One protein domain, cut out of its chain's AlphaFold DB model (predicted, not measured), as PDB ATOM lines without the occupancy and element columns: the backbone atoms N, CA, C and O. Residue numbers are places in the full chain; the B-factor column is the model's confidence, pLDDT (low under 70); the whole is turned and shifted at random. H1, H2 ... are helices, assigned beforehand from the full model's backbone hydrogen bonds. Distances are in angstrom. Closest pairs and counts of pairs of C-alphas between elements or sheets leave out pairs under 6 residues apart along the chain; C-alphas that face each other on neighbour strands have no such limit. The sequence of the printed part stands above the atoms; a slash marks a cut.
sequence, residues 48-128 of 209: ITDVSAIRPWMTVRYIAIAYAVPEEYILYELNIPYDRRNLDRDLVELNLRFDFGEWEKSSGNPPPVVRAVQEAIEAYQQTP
ATOM      1  N   ILE A  48     170.563 220.683 163.431       51.06
ATOM      2  CA  ILE A  48     170.087 219.355 162.951       51.06
ATOM      3  C   ILE A  48     170.804 218.935 161.656       51.06
ATOM      4  O   ILE A  48     170.281 218.190 160.823       51.06
ATOM      5  N   THR A  49     172.011 219.446 161.432       63.19
ATOM      6  CA  THR A  49     172.817 218.994 160.299       63.19
ATOM      7  C   THR A  49     173.435 217.646 160.658       63.19
ATOM      8  O   THR A  49     174.088 217.509 161.690       63.19
ATOM      9  N   ASP A  50     173.194 216.639 159.816       82.94
ATOM     10  CA  ASP A  50     173.798 215.313 159.941       82.94
ATOM     11  C   ASP A  50     175.325 215.450 159.926       82.94
ATOM     12  O   ASP A  50     175.910 215.812 158.906       82.94
ATOM     13  N   VAL A  51     175.967 215.152 161.054       89.69
ATOM     14  CA  VAL A  51     177.420 215.249 161.243       89.69
ATOM     15  C   VAL A  51     178.178 214.355 160.249       89.69
ATOM     16  O   VAL A  51     179.300 214.661 159.826       89.69
ATOM     17  N   SER A  52     177.537 213.302 159.733       89.38
ATOM     18  CA  SER A  52     178.089 212.473 158.660       89.38
ATOM     19  C   SER A  52     178.232 213.220 157.324       89.38
ATOM     20  O   SER A  52     178.945 212.755 156.427       89.38
ATOM     21  N   ALA A  53     177.608 214.393 157.162       91.19
ATOM     22  CA  ALA A  53     177.701 215.234 155.972       91.19
ATOM     23  C   ALA A  53     179.016 216.021 155.879       91.19
ATOM     24  O   ALA A  53     179.310 216.562 154.810       91.19
ATOM     25  N   ILE A  54     179.833 216.051 156.938       92.19
ATOM     26  CA  ILE A  54     181.155 216.684 156.908       92.19
ATOM     27  C   ILE A  54     182.023 216.019 155.837       92.19
ATOM     28  O   ILE A  54     182.015 214.797 155.641       92.19
ATOM     29  N   ARG A  55     182.737 216.842 155.064       92.50
ATOM     30  CA  ARG A  55     183.584 216.385 153.960       92.50
ATOM     31  C   ARG A  55     185.027 216.846 154.147       92.50
ATOM     32  O   ARG A  55     185.245 217.928 154.679       92.50
ATOM     33  N   PRO A  56     186.012 216.094 153.621       93.12
ATOM     34  CA  PRO A  56     187.428 216.429 153.781       93.12
ATOM     35  C   PRO A  56     187.837 217.791 153.202       93.12
ATOM     36  O   PRO A  56     188.811 218.379 153.648       93.12
ATOM     37  N   TRP A  57     187.113 218.288 152.196       92.56
ATOM     38  CA  TRP A  57     187.391 219.579 151.560       92.56
ATOM     39  C   TRP A  57     186.859 220.781 152.358       92.56
ATOM     40  O   TRP A  57     187.156 221.918 152.003       92.56
ATOM     41  N   MET A  58     186.035 220.558 153.389       94.38
ATOM     42  CA  MET A  58     185.495 221.639 154.216       94.38
ATOM     43  C   MET A  58     186.587 222.215 155.122       94.38
ATOM     44  O   MET A  58     187.524 221.508 155.486       94.38
ATOM     45  N   THR A  59     186.459 223.484 155.501       95.00
ATOM     46  CA  THR A  59     187.327 224.129 156.498       95.00
ATOM     47  C   THR A  59     186.685 224.078 157.882       95.00
ATOM     48  O   THR A  59     185.463 223.948 157.991       95.00
ATOM     49  N   VAL A  60     187.486 224.226 158.944       93.56
ATOM     50  CA  VAL A  60     186.962 224.281 160.323       93.56
ATOM     51  C   VAL A  60     185.968 225.432 160.471       93.56
ATOM     52  O   VAL A  60     184.870 225.206 160.964       93.56
ATOM     53  N   ARG A  61     186.283 226.615 159.928       91.06
ATOM     54  CA  ARG A  61     185.380 227.774 159.935       91.06
ATOM     55  C   ARG A  61     184.032 227.487 159.282       91.06
ATOM     56  O   ARG A  61     182.984 227.817 159.824       91.06
ATOM     57  N   TYR A  62     184.048 226.855 158.107       90.50
ATOM     58  CA  TYR A  62     182.817 226.501 157.402       90.50
ATOM     59  C   TYR A  62     181.948 225.552 158.235       90.50
ATOM     60  O   TYR A  62     180.730 225.710 158.298       90.50
ATOM     61  N   ILE A  63     182.583 224.580 158.887       92.88
ATOM     62  CA  ILE A  63     181.911 223.607 159.745       92.88
ATOM     63  C   ILE A  63     181.356 224.291 161.002       92.88
ATOM     64  O   ILE A  63     180.189 224.098 161.326       92.88
ATOM     65  N   ALA A  64     182.144 225.141 161.658       91.75
ATOM     66  CA  ALA A  64     181.738 225.911 162.830       91.75
ATOM     67  C   ALA A  64     180.442 226.702 162.569       91.75
ATOM     68  O   ALA A  64     179.484 226.618 163.334       91.75
ATOM     69  N   ILE A  65     180.366 227.372 161.413       87.50
ATOM     70  CA  ILE A  65     179.162 228.074 160.950       87.50
ATOM     71  C   ILE A  65     178.001 227.104 160.721       87.50
ATOM     72  O   ILE A  65     176.920 227.288 161.272       87.50
ATOM     73  N   ALA A  66     178.205 226.086 159.881       88.06
ATOM     74  CA  ALA A  66     177.126 225.215 159.415       88.06
ATOM     75  C   ALA A  66     176.472 224.410 160.549       88.06
ATOM     76  O   ALA A  66     175.294 224.069 160.461       88.06
ATOM     77  N   TYR A  67     177.231 224.113 161.602       90.06
ATOM     78  CA  TYR A  67     176.768 223.350 162.759       90.06
ATOM     79  C   TYR A  67     176.536 224.224 164.001       90.06
ATOM     80  O   TYR A  67     176.178 223.675 165.039       90.06
ATOM     81  N   ALA A  68     176.719 225.549 163.898       90.38
ATOM     82  CA  ALA A  68     176.662 226.506 165.007       90.38
ATOM     83  C   ALA A  68     177.515 226.091 166.225       90.38
ATOM     84  O   ALA A  68     177.132 226.312 167.373       90.38
ATOM     85  N   VAL A  69     178.679 225.488 165.975       91.75
ATOM     86  CA  VAL A  69     179.646 225.103 167.011       91.75
ATOM     87  C   VAL A  69     180.775 226.128 167.017       91.75
ATOM     88  O   VAL A  69     181.307 226.406 165.940       91.75
ATOM     89  N   PRO A  70     181.184 226.671 168.177       92.44
ATOM     90  CA  PRO A  70     182.292 227.611 168.248       92.44
ATOM     91  C   PRO A  70     183.557 227.027 167.623       92.44
ATOM     92  O   PRO A  70     183.960 225.901 167.917       92.44
ATOM     93  N   GLU A  71     184.200 227.800 166.754       92.00
ATOM     94  CA  GLU A  71     185.407 227.355 166.054       92.00
ATOM     95  C   GLU A  71     186.522 226.976 167.039       92.00
ATOM     96  O   GLU A  71     187.177 225.942 166.897       92.00
ATOM     97  N   GLU A  72     186.657 227.784 168.088       91.06
ATOM     98  CA  GLU A  72     187.578 227.592 169.203       91.06
ATOM     99  C   GLU A  72     187.405 226.236 169.887       91.06
ATOM    100  O   GLU A  72     188.397 225.572 170.190       91.06
ATOM    101  N   TYR A  73     186.159 225.784 170.051       93.81
ATOM    102  CA  TYR A  73     185.858 224.477 170.628       93.81
ATOM    103  C   TYR A  73     186.397 223.357 169.734       93.81
ATOM    104  O   TYR A  73     187.119 222.480 170.201       93.81
ATOM    105  N   ILE A  74     186.120 223.414 168.426       94.00
ATOM    106  CA  ILE A  74     186.593 222.396 167.476       94.00
ATOM    107  C   ILE A  74     188.126 222.346 167.472       94.00
ATOM    108  O   ILE A  74     188.715 221.271 167.513       94.00
ATOM    109  N   LEU A  75     188.792 223.501 167.432       92.94
ATOM    110  CA  LEU A  75     190.257 223.572 167.405       92.94
ATOM    111  C   LEU A  75     190.892 223.077 168.708       92.94
ATOM    112  O   LEU A  75     191.957 222.455 168.659       92.94
ATOM    113  N   TYR A  76     190.244 223.335 169.845       92.50
ATOM    114  CA  TYR A  76     190.644 222.813 171.146       92.50
ATOM    115  C   TYR A  76     190.541 221.282 171.193       92.50
ATOM    116  O   TYR A  76     191.535 220.625 171.501       92.50
ATOM    117  N   GLU A  77     189.405 220.705 170.790       94.50
ATOM    118  CA  GLU A  77     189.200 219.246 170.747       94.50
ATOM    119  C   GLU A  77     190.181 218.545 169.794       94.50
ATOM    120  O   GLU A  77     190.699 217.460 170.065       94.50
ATOM    121  N   LEU A  78     190.527 219.208 168.690       92.81
ATOM    122  CA  LEU A  78     191.547 218.742 167.753       92.81
ATOM    123  C   LEU A  78     192.991 218.895 168.268       92.81
ATOM    124  O   LEU A  78     193.922 218.496 167.567       92.81
ATOM    125  N   ASN A  79     193.203 219.459 169.461       92.31
ATOM    126  CA  ASN A  79     194.515 219.764 170.035       92.31
ATOM    127  C   ASN A  79     195.396 220.634 169.114       92.31
ATOM    128  O   ASN A  79     196.618 220.472 169.059       92.31
ATOM    129  N   ILE A  80     194.786 221.568 168.375       89.25
ATOM    130  CA  ILE A  80     195.507 222.467 167.468       89.25
ATOM    131  C   ILE A  80     196.000 223.704 168.246       89.25
ATOM    132  O   ILE A  80     195.180 224.500 168.725       89.25
ATOM    133  N   PRO A  81     197.328 223.927 168.336       84.94
ATOM    134  CA  PRO A  81     197.897 225.066 169.055       84.94
ATOM    135  C   PRO A  81     197.448 226.408 168.478       84.94
ATOM    136  O   PRO A  81     197.413 226.569 167.256       84.94
ATOM    137  N   TYR A  82     197.175 227.383 169.351       81.19
ATOM    138  CA  TYR A  82     196.732 228.733 168.979       81.19
ATOM    139  C   TYR A  82     197.626 229.408 167.926       81.19
ATOM    140  O   TYR A  82     197.123 229.969 166.955       81.19
ATOM    141  N   ASP A  83     198.949 229.279 168.047       80.44
ATOM    142  CA  ASP A  83     199.948 229.875 167.149       80.44
ATOM    143  C   ASP A  83     199.979 229.257 165.739       80.44
ATOM    144  O   ASP A  83     200.636 229.785 164.839       80.44
ATOM    145  N   ARG A  84     199.284 228.132 165.526       77.62
ATOM    146  CA  ARG A  84     199.299 227.366 164.266       77.62
ATOM    147  C   ARG A  84     197.928 227.224 163.618       77.62
ATOM    148  O   ARG A  84     197.795 226.491 162.632       77.62
ATOM    149  N   ARG A  85     196.918 227.925 164.134       78.56
ATOM    150  CA  ARG A  85     195.560 227.923 163.587       78.56
ATOM    151  C   ARG A  85     195.543 228.672 162.262       78.56
ATOM    152  O   ARG A  85     195.767 229.874 162.193       78.56
ATOM    153  N   ASN A  86     195.306 227.937 161.181       76.94
ATOM    154  CA  ASN A  86     194.985 228.519 159.886       76.94
ATOM    155  C   ASN A  86     193.607 228.005 159.473       76.94
ATOM    156  O   ASN A  86     193.461 226.867 159.032       76.94
ATOM    157  N   LEU A  87     192.623 228.876 159.658       72.12
ATOM    158  CA  LEU A  87     191.194 228.593 159.562       72.12
ATOM    159  C   LEU A  87     190.697 228.442 158.117       72.12
ATOM    160  O   LEU A  87     189.585 227.974 157.881       72.12
ATOM    161  N   ASP A  88     191.530 228.824 157.147       79.50
ATOM    162  CA  ASP A  88     191.222 228.745 155.718       79.50
ATOM    163  C   ASP A  88     191.698 227.430 155.092       79.50
ATOM    164  O   ASP A  88     191.531 227.213 153.891       79.50
ATOM    165  N   ARG A  89     192.311 226.544 155.887       87.50
ATOM    166  CA  ARG A  89     192.737 225.223 155.419       87.50
ATOM    167  C   ARG A  89     191.600 224.223 155.520       87.50
ATOM    168  O   ARG A  89     190.837 224.214 156.487       87.50
ATOM    169  N   ASP A  90     191.513 223.369 154.507       93.38
ATOM    170  CA  ASP A  90     190.585 222.251 154.526       93.38
ATOM    171  C   ASP A  90     191.049 221.143 155.486       93.38
ATOM    172  O   ASP A  90     192.204 221.094 155.928       93.38
ATOM    173  N   LEU A  91     190.126 220.245 155.827       93.69
ATOM    174  CA  LEU A  91     190.410 219.130 156.721       93.69
ATOM    175  C   LEU A  91     191.479 218.183 156.145       93.69
ATOM    176  O   LEU A  91     192.254 217.626 156.912       93.69
ATOM    177  N   VAL A  92     191.601 218.005 154.823       92.75
ATOM    178  CA  VAL A  92     192.685 217.178 154.251       92.75
ATOM    179  C   VAL A  92     194.053 217.756 154.599       92.75
ATOM    180  O   VAL A  92     194.941 217.022 155.038       92.75
ATOM    181  N   GLU A  93     194.238 219.059 154.415       91.81
ATOM    182  CA  GLU A  93     195.490 219.726 154.743       91.81
ATOM    183  C   GLU A  93     195.762 219.699 156.250       91.81
ATOM    184  O   GLU A  93     196.899 219.444 156.655       91.81
ATOM    185  N   LEU A  94     194.737 219.901 157.083       92.19
ATOM    186  CA  LEU A  94     194.874 219.788 158.536       92.19
ATOM    187  C   LEU A  94     195.298 218.379 158.964       92.19
ATOM    188  O   LEU A  94     196.209 218.257 159.783       92.19
ATOM    189  N   ASN A  95     194.725 217.331 158.358       93.12
ATOM    190  CA  ASN A  95     195.112 215.941 158.614       93.12
ATOM    191  C   ASN A  95     196.614 215.732 158.406       93.12
ATOM    192  O   ASN A  95     197.277 215.095 159.217       93.12
ATOM    193  N   LEU A  96     197.135 216.264 157.296       91.06
ATOM    194  CA  LEU A  96     198.537 216.132 156.907       91.06
ATOM    195  C   LEU A  96     199.462 216.979 157.784       91.06
ATOM    196  O   LEU A  96     200.544 216.533 158.147       91.06
ATOM    197  N   ARG A  97     199.061 218.211 158.110       89.88
ATOM    198  CA  ARG A  97     199.902 219.160 158.850       89.88
ATOM    199  C   ARG A  97     200.126 218.744 160.299       89.88
ATOM    200  O   ARG A  97     201.218 218.955 160.820       89.88
ATOM    201  N   PHE A  98     199.085 218.232 160.941       90.12
ATOM    202  CA  PHE A  98     199.098 217.896 162.363       90.12
ATOM    203  C   PHE A  98     199.208 216.390 162.615       90.12
ATOM    204  O   PHE A  98     199.071 215.962 163.753       90.12
ATOM    205  N   ASP A  99     199.486 215.611 161.566       89.69
ATOM    206  CA  ASP A  99     199.720 214.168 161.634       89.69
ATOM    207  C   ASP A  99     198.606 213.407 162.373       89.69
ATOM    208  O   ASP A  99     198.840 212.584 163.253       89.69
ATOM    209  N   PHE A 100     197.352 213.670 161.984       88.69
ATOM    210  CA  PHE A 100     196.178 212.969 162.531       88.69
ATOM    211  C   PHE A 100     196.139 211.472 162.164       88.69
ATOM    212  O   PHE A 100     195.249 210.743 162.605       88.69
ATOM    213  N   GLY A 101     197.089 211.008 161.348       89.31
ATOM    214  CA  GLY A 101     197.237 209.625 160.915       89.31
ATOM    215  C   GLY A 101     197.077 209.440 159.408       89.31
ATOM    216  O   GLY A 101     196.639 210.330 158.669       89.31
ATOM    217  N   GLU A 102     197.437 208.242 158.949       88.19
ATOM    218  CA  GLU A 102     197.349 207.871 157.542       88.19
ATOM    219  C   GLU A 102     195.893 207.822 157.065       88.19
ATOM    220  O   GLU A 102     195.010 207.258 157.713       88.19
ATOM    221  N   TRP A 103     195.645 208.400 155.889       89.00
ATOM    222  CA  TRP A 103     194.341 208.343 155.241       89.00
ATOM    223  C   TRP A 103     194.383 207.428 154.019       89.00
ATOM    224  O   TRP A 103     194.873 207.796 152.947       89.00
ATOM    225  N   GLU A 104     193.798 206.240 154.162       86.88
ATOM    226  CA  GLU A 104     193.620 205.314 153.052       86.88
ATOM    227  C   GLU A 104     192.383 205.693 152.221       86.88
ATOM    228  O   GLU A 104     191.260 205.260 152.489       86.88
ATOM    229  N   LYS A 105     192.592 206.485 151.162       81.00
ATOM    230  CA  LYS A 105     191.521 206.939 150.253       81.00
ATOM    231  C   LYS A 105     190.718 205.794 149.615       81.00
ATOM    232  O   LYS A 105     189.550 205.988 149.293       81.00
ATOM    233  N   SER A 106     191.321 204.618 149.428       80.50
ATOM    234  CA  SER A 106     190.673 203.423 148.859       80.50
ATOM    235  C   SER A 106     189.650 202.773 149.788       80.50
ATOM    236  O   SER A 106     188.778 202.058 149.302       80.50
ATOM    237  N   SER A 107     189.724 203.026 151.096       80.00
ATOM    238  CA  SER A 107     188.850 202.390 152.090       80.00
ATOM    239  C   SER A 107     187.410 202.918 152.076       80.00
ATOM    240  O   SER A 107     186.524 202.301 152.660       80.00
ATOM    241  N   GLY A 108     187.165 204.068 151.435       81.25
ATOM    242  CA  GLY A 108     185.884 204.778 151.503       81.25
ATOM    243  C   GLY A 108     185.640 205.500 152.834       81.25
ATOM    244  O   GLY A 108     184.648 206.217 152.952       81.25
ATOM    245  N   ASN A 109     186.545 205.365 153.809       86.00
ATOM    246  CA  ASN A 109     186.451 206.045 155.094       86.00
ATOM    247  C   ASN A 109     186.931 207.502 155.000       86.00
ATOM    248  O   ASN A 109     187.850 207.818 154.224       86.00
ATOM    249  N   PRO A 110     186.344 208.405 155.803       88.12
ATOM    250  CA  PRO A 110     186.847 209.762 155.912       88.12
ATOM    251  C   PRO A 110     188.246 209.779 156.568       88.12
ATOM    252  O   PRO A 110     188.593 208.856 157.309       88.12
ATOM    253  N   PRO A 111     189.064 210.818 156.309       92.19
ATOM    254  CA  PRO A 111     190.327 211.024 157.011       92.19
ATOM    255  C   PRO A 111     190.136 211.044 158.538       92.19
ATOM    256  O   PRO A 111     189.096 211.524 159.000       92.19
ATOM    257  N   PRO A 112     191.134 210.610 159.331       94.81
ATOM    258  CA  PRO A 112     191.064 210.642 160.792       94.81
ATOM    259  C   PRO A 112     190.624 211.987 161.383       94.81
ATOM    260  O   PRO A 112     189.772 212.003 162.267       94.81
ATOM    261  N   VAL A 113     191.114 213.112 160.850       95.31
ATOM    262  CA  VAL A 113     190.705 214.444 161.331       95.31
ATOM    263  C   VAL A 113     189.223 214.745 161.096       95.31
ATOM    264  O   VAL A 113     188.604 215.418 161.908       95.31
ATOM    265  N   VAL A 114     188.619 214.236 160.014       95.69
ATOM    266  CA  VAL A 114     187.183 214.436 159.762       95.69
ATOM    267  C   VAL A 114     186.381 213.744 160.852       95.69
ATOM    268  O   VAL A 114     185.465 214.346 161.395       95.69
ATOM    269  N   ARG A 115     186.760 212.516 161.210       94.50
ATOM    270  CA  ARG A 115     186.125 211.783 162.305       94.50
ATOM    271  C   ARG A 115     186.305 212.495 163.648       94.50
ATOM    272  O   ARG A 115     185.336 212.616 164.378       94.50
ATOM    273  N   ALA A 116     187.490 213.035 163.931       95.69
ATOM    274  CA  ALA A 116     187.719 213.815 165.149       95.69
ATOM    275  C   ALA A 116     186.833 215.076 165.212       95.69
ATOM    276  O   ALA A 116     186.257 215.378 166.250       95.69
ATOM    277  N   VAL A 117     186.653 215.782 164.088       96.19
ATOM    278  CA  VAL A 117     185.719 216.921 164.009       96.19
ATOM    279  C   VAL A 117     184.271 216.478 164.214       96.19
ATOM    280  O   VAL A 117     183.516 217.161 164.899       96.19
ATOM    281  N   GLN A 118     183.875 215.348 163.626       95.19
ATOM    282  CA  GLN A 118     182.538 214.783 163.802       95.19
ATOM    283  C   GLN A 118     182.263 214.462 165.276       95.19
ATOM    284  O   GLN A 118     181.269 214.927 165.825       95.19
ATOM    285  N   GLU A 119     183.187 213.752 165.924       95.19
ATOM    286  CA  GLU A 119     183.128 213.416 167.351       95.19
ATOM    287  C   GLU A 119     183.051 214.684 168.224       95.19
ATOM    288  O   GLU A 119     182.224 214.755 169.133       95.19
ATOM    289  N   ALA A 120     183.836 215.722 167.912       95.81
ATOM    290  CA  ALA A 120     183.796 216.996 168.629       95.81
ATOM    291  C   ALA A 120     182.425 217.686 168.518       95.81
ATOM    292  O   ALA A 120     181.874 218.144 169.518       95.81
ATOM    293  N   ILE A 121     181.840 217.741 167.320       93.81
ATOM    294  CA  ILE A 121     180.529 218.374 167.106       93.81
ATOM    295  C   ILE A 121     179.422 217.594 167.811       93.81
ATOM    296  O   ILE A 121     178.561 218.204 168.441       93.81
ATOM    297  N   GLU A 122     179.451 216.263 167.748       93.06
ATOM    298  CA  GLU A 122     178.496 215.417 168.469       93.06
ATOM    299  C   GLU A 122     178.593 215.625 169.985       93.06
ATOM    300  O   GLU A 122     177.563 215.724 170.655       93.06
ATOM    301  N   ALA A 123     179.810 215.737 170.525       93.25
ATOM    302  CA  ALA A 123     180.026 216.042 171.935       93.25
ATOM    303  C   ALA A 123     179.469 217.426 172.306       93.25
ATOM    304  O   ALA A 123     178.734 217.551 173.287       93.25
ATOM    305  N   TYR A 124     179.734 218.443 171.483       92.62
ATOM    306  CA  TYR A 124     179.216 219.795 171.696       92.62
ATOM    307  C   TYR A 124     177.686 219.837 171.695       92.62
ATOM    308  O   TYR A 124     177.075 220.454 172.558       92.62
ATOM    309  N   GLN A 125     177.045 219.151 170.748       88.19
ATOM    310  CA  GLN A 125     175.584 219.114 170.649       88.19
ATOM    311  C   GLN A 125     174.926 218.458 171.873       88.19
ATOM    312  O   GLN A 125     173.793 218.794 172.212       88.19
ATOM    313  N   GLN A 126     175.620 217.537 172.548       88.50
ATOM    314  CA  GLN A 126     175.137 216.915 173.784       88.50
ATOM    315  C   GLN A 126     175.350 217.802 175.009       88.50
ATOM    316  O   GLN A 126     174.565 217.757 175.956       88.50
ATOM    317  N   THR A 127     176.435 218.571 175.038       89.25
ATOM    318  CA  THR A 127     176.773 219.457 176.155       89.25
ATOM    319  C   THR A 127     177.437 220.720 175.607       89.25
ATOM    320  O   THR A 127     178.664 220.780 175.544       89.25
ATOM    321  N   PRO A 128     176.643 221.726 175.196       88.31
ATOM    322  CA  PRO A 128     177.187 222.968 174.663       88.31
ATOM    323  C   PRO A 128     178.028 223.691 175.714       88.31
ATOM    324  O   PRO A 128     177.598 223.865 176.856       88.31
TER     325      PRO A 128
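This is residues 48 to 128 of the 209 residues of an uncharacterized protein of Anaerolineaceae bacterium 4572_78 (UniProt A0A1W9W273). The longest helix, H4, runs along one side of a small helical body, and two short helices pack on it at separate places: H2 crosses it near its middle and H3 packs on its first residues. The fourth helix, H1, packs on H2 about perpendicular to it, the helices that touch are crossed rather than side by side, and three long stretches with no named element, residues 48 to 59, 78 to 90 and 98 to 111, lead into H1, join H2 to H3 and join H3 to H4. The printed part has 81 residues with four named helices, in the order H1, H2, H3, H4, and no named strand; the class is all helix, though under half of the residues, 37 of the 81, are in named elements. The whole is compact, with a radius of gyration of the C-alphas of 11.9 A, and its C-alphas span 34 by 30 by 18 A along the three main axes.

The printed part begins with residues 48 to 59, which hold no named element and lead to H1, residues 60 to 67. A tight link of 3 residues joins H1 to H2, residues 71 to 77. H1 and H2 touch, with the C-alphas of Ala 64 and Glu 71 the closest at 5.1 A, and their lines are about perpendicular at 74 degrees. A long link of 13 residues leads from H2 to H3, residues 91 to 97, and these two helices are apart. H1 and H3 are close but not clearly touching, the closest C-alphas being those of Val 60 and Leu 91 at 7.2 A; they run opposite ways at a shallow tilt of 31 degrees. Another long link, of 14 residues, leads from H3 to H4, residues 112 to 126. H4 touches H3 with residues 112 to 114 alone; the closest C-alphas are those of Asn 95 and Val 113, 5.4 A apart, and the two run opposite ways at a steep tilt of 59 degrees. H4 touches H2 with residues 116 to 121 alone, with the C-alphas of Ile 74 and Ala 120 the closest at 6.2 A, and their lines are only just about perpendicular, at 71 degrees. H1 and H4 are close but not clearly touching, the closest C-alphas being those of Tyr 67 and Ile 121 at 7.6 A; they run the same way at a steep tilt of 38 degrees. The helix packing is mostly crossed: of the 3 pairs of helices that touch, 0 are at a shallow tilt. In H1, H2, H3 and H4 every pair of O i and N i+4 is within hydrogen-bond range.

H1 begins at C-alpha 60, (186.962, 224.281, 160.323), and measures 10.5 A from first to last C-alpha. H2 runs from Glu 71 to Glu 77 and measures 10.1 A. H3 runs from Leu 91, with its C-alpha at (190.410, 219.130, 156.721), to Arg 97 and measures 9.7 A. H4 runs from Pro 112 to Gln 126, measures 21.5 A and ends at C-alpha 126, (175.137, 216.915, 173.784).

The two C-alphas farthest apart are those of Ser 106 and Pro 128, 35.1 A, while the first and last printed C-alphas, those of Ile 48 and Pro 128, are 14.2 A apart. The C-alphas of residues 98 to 111 lie 10 to 20 A from the mean of the C-alphas, those of residues 78 to 90 lie 7 to 18 A from it, and those of residues 48 to 59 lie 8 to 17 A from it. The printed part has no cut. The mean pLDDT of the printed part is 89.0, and residues 48 to 49 are under 70.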